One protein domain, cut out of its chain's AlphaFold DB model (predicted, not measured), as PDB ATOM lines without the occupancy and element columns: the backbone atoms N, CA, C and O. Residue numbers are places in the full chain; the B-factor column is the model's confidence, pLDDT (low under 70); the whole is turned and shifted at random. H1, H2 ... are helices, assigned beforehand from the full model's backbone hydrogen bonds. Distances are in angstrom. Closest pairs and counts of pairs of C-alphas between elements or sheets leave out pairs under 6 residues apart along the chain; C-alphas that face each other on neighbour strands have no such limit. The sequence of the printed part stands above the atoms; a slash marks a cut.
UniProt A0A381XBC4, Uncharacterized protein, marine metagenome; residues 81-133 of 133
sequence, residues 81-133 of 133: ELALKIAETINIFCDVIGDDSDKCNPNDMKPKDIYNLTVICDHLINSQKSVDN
ATOM      1  N   GLU A  81     169.203 171.018 115.856       95.50
ATOM      2  CA  GLU A  81     167.871 171.232 115.275       95.50
ATOM      3  C   GLU A  81     167.254 169.922 114.764       95.50
ATOM      4  O   GLU A  81     166.088 169.627 115.033       95.50
ATOM      5  N   LEU A  82     168.056 169.096 114.088       94.75
ATOM      6  CA  LEU A  82     167.625 167.782 113.627       94.75
ATOM      7  C   LEU A  82     167.361 166.853 114.817       94.75
ATOM      8  O   LEU A  82     166.341 166.169 114.834       94.75
ATOM      9  N   ALA A  83     168.224 166.875 115.836       95.31
ATOM     10  CA  ALA A  83     168.048 166.069 117.040       95.31
ATOM     11  C   ALA A  83     166.731 166.392 117.765       95.31
ATOM     12  O   ALA A  83     165.994 165.483 118.154       95.31
ATOM     13  N   LEU A  84     166.393 167.682 117.886       96.50
ATOM     14  CA  LEU A  84     165.121 168.128 118.451       96.50
ATOM     15  C   LEU A  84     163.940 167.603 117.634       96.50
ATOM     16  O   LEU A  84     163.010 167.027 118.196       96.50
ATOM     17  N   LYS A  85     164.001 167.737 116.306       96.50
ATOM     18  CA  LYS A  85     162.905 167.314 115.433       96.50
ATOM     19  C   LYS A  85     162.650 165.807 115.481       96.50
ATOM     20  O   LYS A  85     161.498 165.362 115.465       96.50
ATOM     21  N   ILE A  86     163.722 165.023 115.535       95.75
ATOM     22  CA  ILE A  86     163.667 163.569 115.698       95.75
ATOM     23  C   ILE A  86     163.005 163.219 117.034       95.75
ATOM     24  O   ILE A  86     162.047 162.446 117.054       95.75
ATOM     25  N   ALA A  87     163.463 163.832 118.132       96.81
ATOM     26  CA  ALA A  87     162.930 163.570 119.463       96.81
ATOM     27  C   ALA A  87     161.438 163.915 119.567       96.81
ATOM     28  O   ALA A  87     160.665 163.113 120.080       96.81
ATOM     29  N   GLU A  88     161.011 165.061 119.027       96.81
ATOM     30  CA  GLU A  88     159.592 165.432 118.953       96.81
ATOM     31  C   GLU A  88     158.764 164.371 118.225       96.81
ATOM     32  O   GLU A  88     157.711 163.970 118.711       96.81
ATOM     33  N   THR A  89     159.248 163.893 117.077       96.50
ATOM     34  CA  THR A  89     158.527 162.911 116.255       96.50
ATOM     35  C   THR A  89     158.342 161.589 117.000       96.50
ATOM     36  O   THR A  89     157.232 161.062 117.048       96.50
ATOM     37  N   ILE A  90     159.410 161.078 117.621       96.69
ATOM     38  CA  ILE A  90     159.370 159.841 118.414       96.69
ATOM     39  C   ILE A  90     158.450 160.013 119.625       96.69
ATOM     40  O   ILE A  90     157.605 159.160 119.878       96.69
ATOM     41  N   ASN A  91     158.576 161.127 120.349       96.88
ATOM     42  CA  ASN A  91     157.827 161.356 121.582       96.88
ATOM     43  C   ASN A  91     156.330 161.536 121.317       96.88
ATOM     44  O   ASN A  91     155.524 160.975 122.050       96.88
ATOM     45  N   ILE A  92     155.956 162.234 120.240       96.19
ATOM     46  CA  ILE A  92     154.554 162.335 119.808       96.19
ATOM     47  C   ILE A  92     154.004 160.948 119.468       96.19
ATOM     48  O   ILE A  92     152.877 160.631 119.834       96.19
ATOM     49  N   PHE A  93     154.781 160.108 118.778       95.00
ATOM     50  CA  PHE A  93     154.344 158.748 118.476       95.00
ATOM     51  C   PHE A  93     154.151 157.914 119.752       95.00
ATOM     52  O   PHE A  93     153.121 157.258 119.885       95.00
ATOM     53  N   CYS A  94     155.083 158.001 120.707       94.81
ATOM     54  CA  CYS A  94     154.981 157.384 122.038       94.81
ATOM     55  C   CYS A  94     153.695 157.811 122.766       94.81
ATOM     56  O   CYS A  94     152.941 156.965 123.248       94.81
ATOM     57  N   ASP A  95     153.389 159.114 122.757       96.50
ATOM     58  CA  ASP A  95     152.171 159.661 123.362       96.50
ATOM     59  C   ASP A  95     150.897 159.108 122.688       96.50
ATOM     60  O   ASP A  95     149.910 158.822 123.365       96.50
ATOM     61  N   VAL A  96     150.911 158.921 121.360       93.75
ATOM     62  CA  VAL A  96     149.780 158.361 120.596       93.75
ATOM     63  C   VAL A  96     149.532 156.889 120.931       93.75
ATOM     64  O   VAL A  96     148.374 156.479 121.022       93.75
ATOM     65  N   ILE A  97     150.589 156.094 121.118       92.75
ATOM     66  CA  ILE A  97     150.467 154.665 121.455       92.75
ATOM     67  C   ILE A  97     150.320 154.411 122.964       92.75
ATOM     68  O   ILE A  97     150.000 153.291 123.362       92.75
ATOM     69  N   GLY A  98     150.518 155.437 123.797       93.31
ATOM     70  CA  GLY A  98     150.443 155.343 125.254       93.31
ATOM     71  C   GLY A  98     151.604 154.569 125.885       93.31
ATOM     72  O   GLY A  98     151.419 153.968 126.944       93.31
ATOM     73  N   ASP A  99     152.772 154.562 125.241       92.25
ATOM     74  CA  ASP A  99     153.981 153.885 125.719       92.25
ATOM     75  C   ASP A  99     155.169 154.851 125.711       92.25
ATOM     76  O   ASP A  99     155.627 155.291 124.660       92.25
ATOM     77  N   ASP A 100     155.678 155.153 126.903       94.00
ATOM     78  CA  ASP A 100     156.758 156.114 127.125       94.00
ATOM     79  C   ASP A 100     158.157 155.475 127.164       94.00
ATOM     80  O   ASP A 100     159.149 156.190 127.340       94.00
ATOM     81  N   SER A 101     158.266 154.149 127.026       92.56
ATOM     82  CA  SER A 101     159.531 153.410 127.184       92.56
ATOM     83  C   SER A 101     160.611 153.814 126.174       92.56
ATOM     84  O   SER A 101     161.804 153.766 126.487       92.56
ATOM     85  N   ASP A 102     160.186 154.286 125.003       93.38
ATOM     86  CA  ASP A 102     161.044 154.645 123.877       93.38
ATOM     87  C   ASP A 102     161.178 156.153 123.636       93.38
ATOM     88  O   ASP A 102     161.750 156.570 122.622       93.38
ATOM     89  N   LYS A 103     160.734 156.986 124.592       94.88
ATOM     90  CA  LYS A 103     160.918 158.439 124.508       94.88
ATOM     91  C   LYS A 103     162.394 158.805 124.317       94.88
ATOM     92  O   LYS A 103     163.309 158.262 124.942       94.88
ATOM     93  N   CYS A 104     162.609 159.764 123.429       96.12
ATOM     94  CA  CYS A 104     163.904 160.235 122.978       96.12
ATOM     95  C   CYS A 104     164.256 161.569 123.650       96.12
ATOM     96  O   CYS A 104     163.446 162.501 123.700       96.12
ATOM     97  N   ASN A 105     165.499 161.678 124.127       94.44
ATOM     98  CA  ASN A 105     166.090 162.923 124.614       94.44
ATOM     99  C   ASN A 105     167.012 163.500 123.526       94.44
ATOM    100  O   ASN A 105     168.006 162.857 123.192       94.44
ATOM    101  N   PRO A 106     166.755 164.714 123.006       93.44
ATOM    102  CA  PRO A 106     167.562 165.285 121.928       93.44
ATOM    103  C   PRO A 106     169.027 165.557 122.314       93.44
ATOM    104  O   PRO A 106     169.865 165.663 121.427       93.44
ATOM    105  N   ASN A 107     169.354 165.646 123.611       92.00
ATOM    106  CA  ASN A 107     170.729 165.859 124.089       92.00
ATOM    107  C   ASN A 107     171.520 164.555 124.323       92.00
ATOM    108  O   ASN A 107     172.720 164.618 124.570       92.00
ATOM    109  N   ASP A 108     170.859 163.396 124.304       91.69
ATOM    110  CA  ASP A 108     171.467 162.073 124.542       91.69
ATOM    111  C   ASP A 108     170.912 161.062 123.530       91.69
ATOM    112  O   ASP A 108     170.389 160.003 123.886       91.69
ATOM    113  N   MET A 109     170.955 161.440 122.250       90.62
ATOM    114  CA  MET A 109     170.443 160.612 121.166       90.62
ATOM    115  C   MET A 109     171.339 159.396 120.942       90.62
ATOM    116  O   MET A 109     172.563 159.499 120.850       90.62
ATOM    117  N   LYS A 110     170.710 158.231 120.826       90.69
ATOM    118  CA  LYS A 110     171.360 156.930 120.674       90.69
ATOM    119  C   LYS A 110     170.921 156.277 119.366       90.69
ATOM    120  O   LYS A 110     169.870 156.616 118.825       90.69
ATOM    121  N   PRO A 111     171.661 155.265 118.875       89.81
ATOM    122  CA  PRO A 111     171.254 154.503 117.695       89.81
ATOM    123  C   PRO A 111     169.820 153.951 117.774       89.81
ATOM    124  O   PRO A 111     169.140 153.884 116.753       89.81
ATOM    125  N   LYS A 112     169.336 153.627 118.986       92.00
ATOM    126  CA  LYS A 112     167.948 153.199 119.223       92.00
ATOM    127  C   LYS A 112     166.919 154.228 118.739       92.00
ATOM    128  O   LYS A 112     165.893 153.847 118.204       92.00
ATOM    129  N   ASP A 113     167.200 155.523 118.883       93.75
ATOM    130  CA  ASP A 113     166.235 156.575 118.557       93.75
ATOM    131  C   ASP A 113     166.094 156.716 117.033       93.75
ATOM    132  O   ASP A 113     164.993 156.847 116.503       93.75
ATOM    133  N   ILE A 114     167.203 156.568 116.298       91.50
ATOM    134  CA  ILE A 114     167.182 156.498 114.829       91.50
ATOM    135  C   ILE A 114     166.463 155.231 114.351       91.50
ATOM    136  O   ILE A 114     165.686 155.284 113.400       91.50
ATOM    137  N   TYR A 115     166.673 154.101 115.030       91.56
ATOM    138  CA  TYR A 115     165.945 152.866 114.743       91.56
ATOM    139  C   TYR A 115     164.433 153.027 114.979       91.56
ATOM    140  O   TYR A 115     163.634 152.637 114.127       91.56
ATOM    141  N   ASN A 116     164.025 153.700 116.056       93.75
ATOM    142  CA  ASN A 116     162.615 153.965 116.345       93.75
ATOM    143  C   ASN A 116     161.945 154.784 115.230       93.75
ATOM    144  O   ASN A 116     160.821 154.473 114.839       93.75
ATOM    145  N   LEU A 117     162.643 155.755 114.625       93.50
ATOM    146  CA  LEU A 117     162.130 156.446 113.435       93.50
ATOM    147  C   LEU A 117     161.882 155.499 112.258       93.50
ATOM    148  O   LEU A 117     160.868 155.640 111.577       93.50
ATOM    149  N   THR A 118     162.779 154.540 112.009       93.19
ATOM    150  CA  THR A 118     162.572 153.567 110.923       93.19
ATOM    151  C   THR A 118     161.352 152.687 111.178       93.19
ATOM    152  O   THR A 118     160.548 152.500 110.269       93.19
ATOM    153  N   VAL A 119     161.137 152.264 112.427       92.69
ATOM    154  CA  VAL A 119     159.965 151.472 112.827       92.69
ATOM    155  C   VAL A 119     158.667 152.257 112.625       92.69
ATOM    156  O   VAL A 119     157.699 151.720 112.084       92.69
ATOM    157  N   ILE A 120     158.645 153.540 113.004       93.00
ATOM    158  CA  ILE A 120     157.488 154.422 112.784       93.00
ATOM    159  C   ILE A 120     157.188 154.547 111.284       93.00
ATOM    160  O   ILE A 120     156.042 154.376 110.866       93.00
ATOM    161  N   CYS A 121     158.207 154.808 110.461       93.31
ATOM    162  CA  CYS A 121     158.050 154.906 109.009       93.31
ATOM    163  C   CYS A 121     157.509 153.607 108.401       93.31
ATOM    164  O   CYS A 121     156.549 153.651 107.631       93.31
ATOM    165  N   ASP A 122     158.069 152.457 108.775       91.00
ATOM    166  CA  ASP A 122     157.623 151.150 108.289       91.00
ATOM    167  C   ASP A 122     156.169 150.867 108.682       91.00
ATOM    168  O   ASP A 122     155.380 150.384 107.863       91.00
ATOM    169  N   HIS A 123     155.775 151.216 109.911       88.75
ATOM    170  CA  HIS A 123     154.395 151.084 110.370       88.75
ATOM    171  C   HIS A 123     153.424 151.929 109.529       88.75
ATOM    172  O   HIS A 123     152.375 151.432 109.107       88.75
ATOM    173  N   LEU A 124     153.779 153.183 109.229       87.44
ATOM    174  CA  LEU A 124     152.958 154.082 108.411       87.44
ATOM    175  C   LEU A 124     152.858 153.612 106.952       87.44
ATOM    176  O   LEU A 124     151.762 153.590 106.389       87.44
ATOM    177  N   ILE A 125     153.976 153.183 106.358       89.38
ATOM    178  CA  ILE A 125     154.023 152.651 104.987       89.38
ATOM    179  C   ILE A 125     153.144 151.400 104.865       89.38
ATOM    180  O   ILE A 125     152.379 151.264 103.907       89.38
ATOM    181  N   ASN A 126     153.232 150.483 105.829       86.06
ATOM    182  CA  ASN A 126     152.447 149.250 105.808       86.06
ATOM    183  C   ASN A 126     150.957 149.509 106.057       86.06
ATOM    184  O   ASN A 126     150.117 148.877 105.417       86.06
ATOM    185  N   SER A 127     150.626 150.476 106.916       82.62
ATOM    186  CA  SER A 127     149.238 150.878 107.160       82.62
ATOM    187  C   SER A 127     148.579 151.435 105.895       82.62
ATOM    188  O   SER A 127     147.464 151.038 105.569       82.62
ATOM    189  N   GLN A 128     149.273 152.270 105.113       74.62
ATOM    190  CA  GLN A 128     148.736 152.797 103.849       74.62
ATOM    191  C   GLN A 128     148.488 151.698 102.805       74.62
ATOM    192  O   GLN A 128     147.415 151.647 102.214       74.62
ATOM    193  N   LYS A 129     149.416 150.743 102.651       70.94
ATOM    194  CA  LYS A 129     149.247 149.605 101.722       70.94
ATOM    195  C   LYS A 129     148.051 148.703 102.048       70.94
ATOM    196  O   LYS A 129     147.572 147.993 101.168       70.94
ATOM    197  N   SER A 130     147.599 148.686 103.302       63.12
ATOM    198  CA  SER A 130     146.434 147.898 103.722       63.12
ATOM    199  C   SER A 130     145.089 148.574 103.440       63.12
ATOM    200  O   SER A 130     144.076 147.888 103.425       63.12
ATOM    201  N   VAL A 131     145.074 149.891 103.198       59.50
ATOM    202  CA  VAL A 131     143.858 150.661 102.876       59.50
ATOM    203  C   VAL A 131     143.575 150.672 101.366       59.50
ATOM    204  O   VAL A 131     142.428 150.838 100.963       59.50
ATOM    205  N   ASP A 132     144.602 150.444 100.543       50.97
ATOM    206  CA  ASP A 132     144.514 150.434  99.074       50.97
ATOM    207  C   ASP A 132     144.262 149.032  98.461       50.97
ATOM    208  O   ASP A 132     144.329 148.877  97.239       50.97
ATOM    209  N   ASN A 133     143.972 148.013  99.286       43.84
ATOM    210  CA  ASN A 133     143.513 146.674  98.866       43.84
ATOM    211  C   ASN A 133     142.074 146.415  99.327       43.84
ATOM    212  O   ASN A 133     141.386 145.616  98.653       43.84
TER     213      ASN A 133
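What this domain is: This is residues 81 to 133 of the 133 residues of an uncharacterized protein of marine metagenome (UniProt A0A381XBC4). Two helices cross at a steep angle, the first half of the longer one, H2, packed on the middle of H1. The rest of H2 and the two residues after it, residues 121 to 133, stick out as an arm that makes much of the length, while a long loop, residues 98 to 110, folds back from the end of H1 to the start of H2. The printed part has 53 residues with two named helices, H1 then H2, and no named strand; its class is all helix. It is only just loose, close to compact, with a radius of gyration of the C-alphas of 12.2 A, and it spans 42 by 21 by 17 A.

Where its parts are: H2, the longest helix, holds residues 111 to 131 and measures 31.4 A, from C-alpha 111 at (171.254, 154.503, 117.695) to C-alpha 131 at (143.858, 150.661, 102.876). H1 holds residues 81 to 97 and measures 24.8 A, beginning with C-alpha 81 at (167.871, 171.232, 115.275).

How they stand to each other: H2 touches H1 with residues 113 to 120 alone, and H1 touches H2 with residues 86 to 93 alone. Their closest C-alphas are those of Leu 117 and Ile 90, 6.6 A apart. Their lines stand at a steep tilt of 55 degrees, and they run the same way. In H1 every O i to N i+4 pair is within hydrogen-bond range; in H2, 16 of 17 are.

The domain as a whole: The C-alphas of Asn 107 and Asn 133, the two farthest apart, are 41.8 A apart. Without residues 121 to 133, which stand free, the body spans 24 by 15 by 14 A. The link from H1 to H2 is long, with 13 residues. The printed part has no cut and ends at the chain's last residue. Its mean pLDDT is 89.5; residues 130 to 133 are under 70.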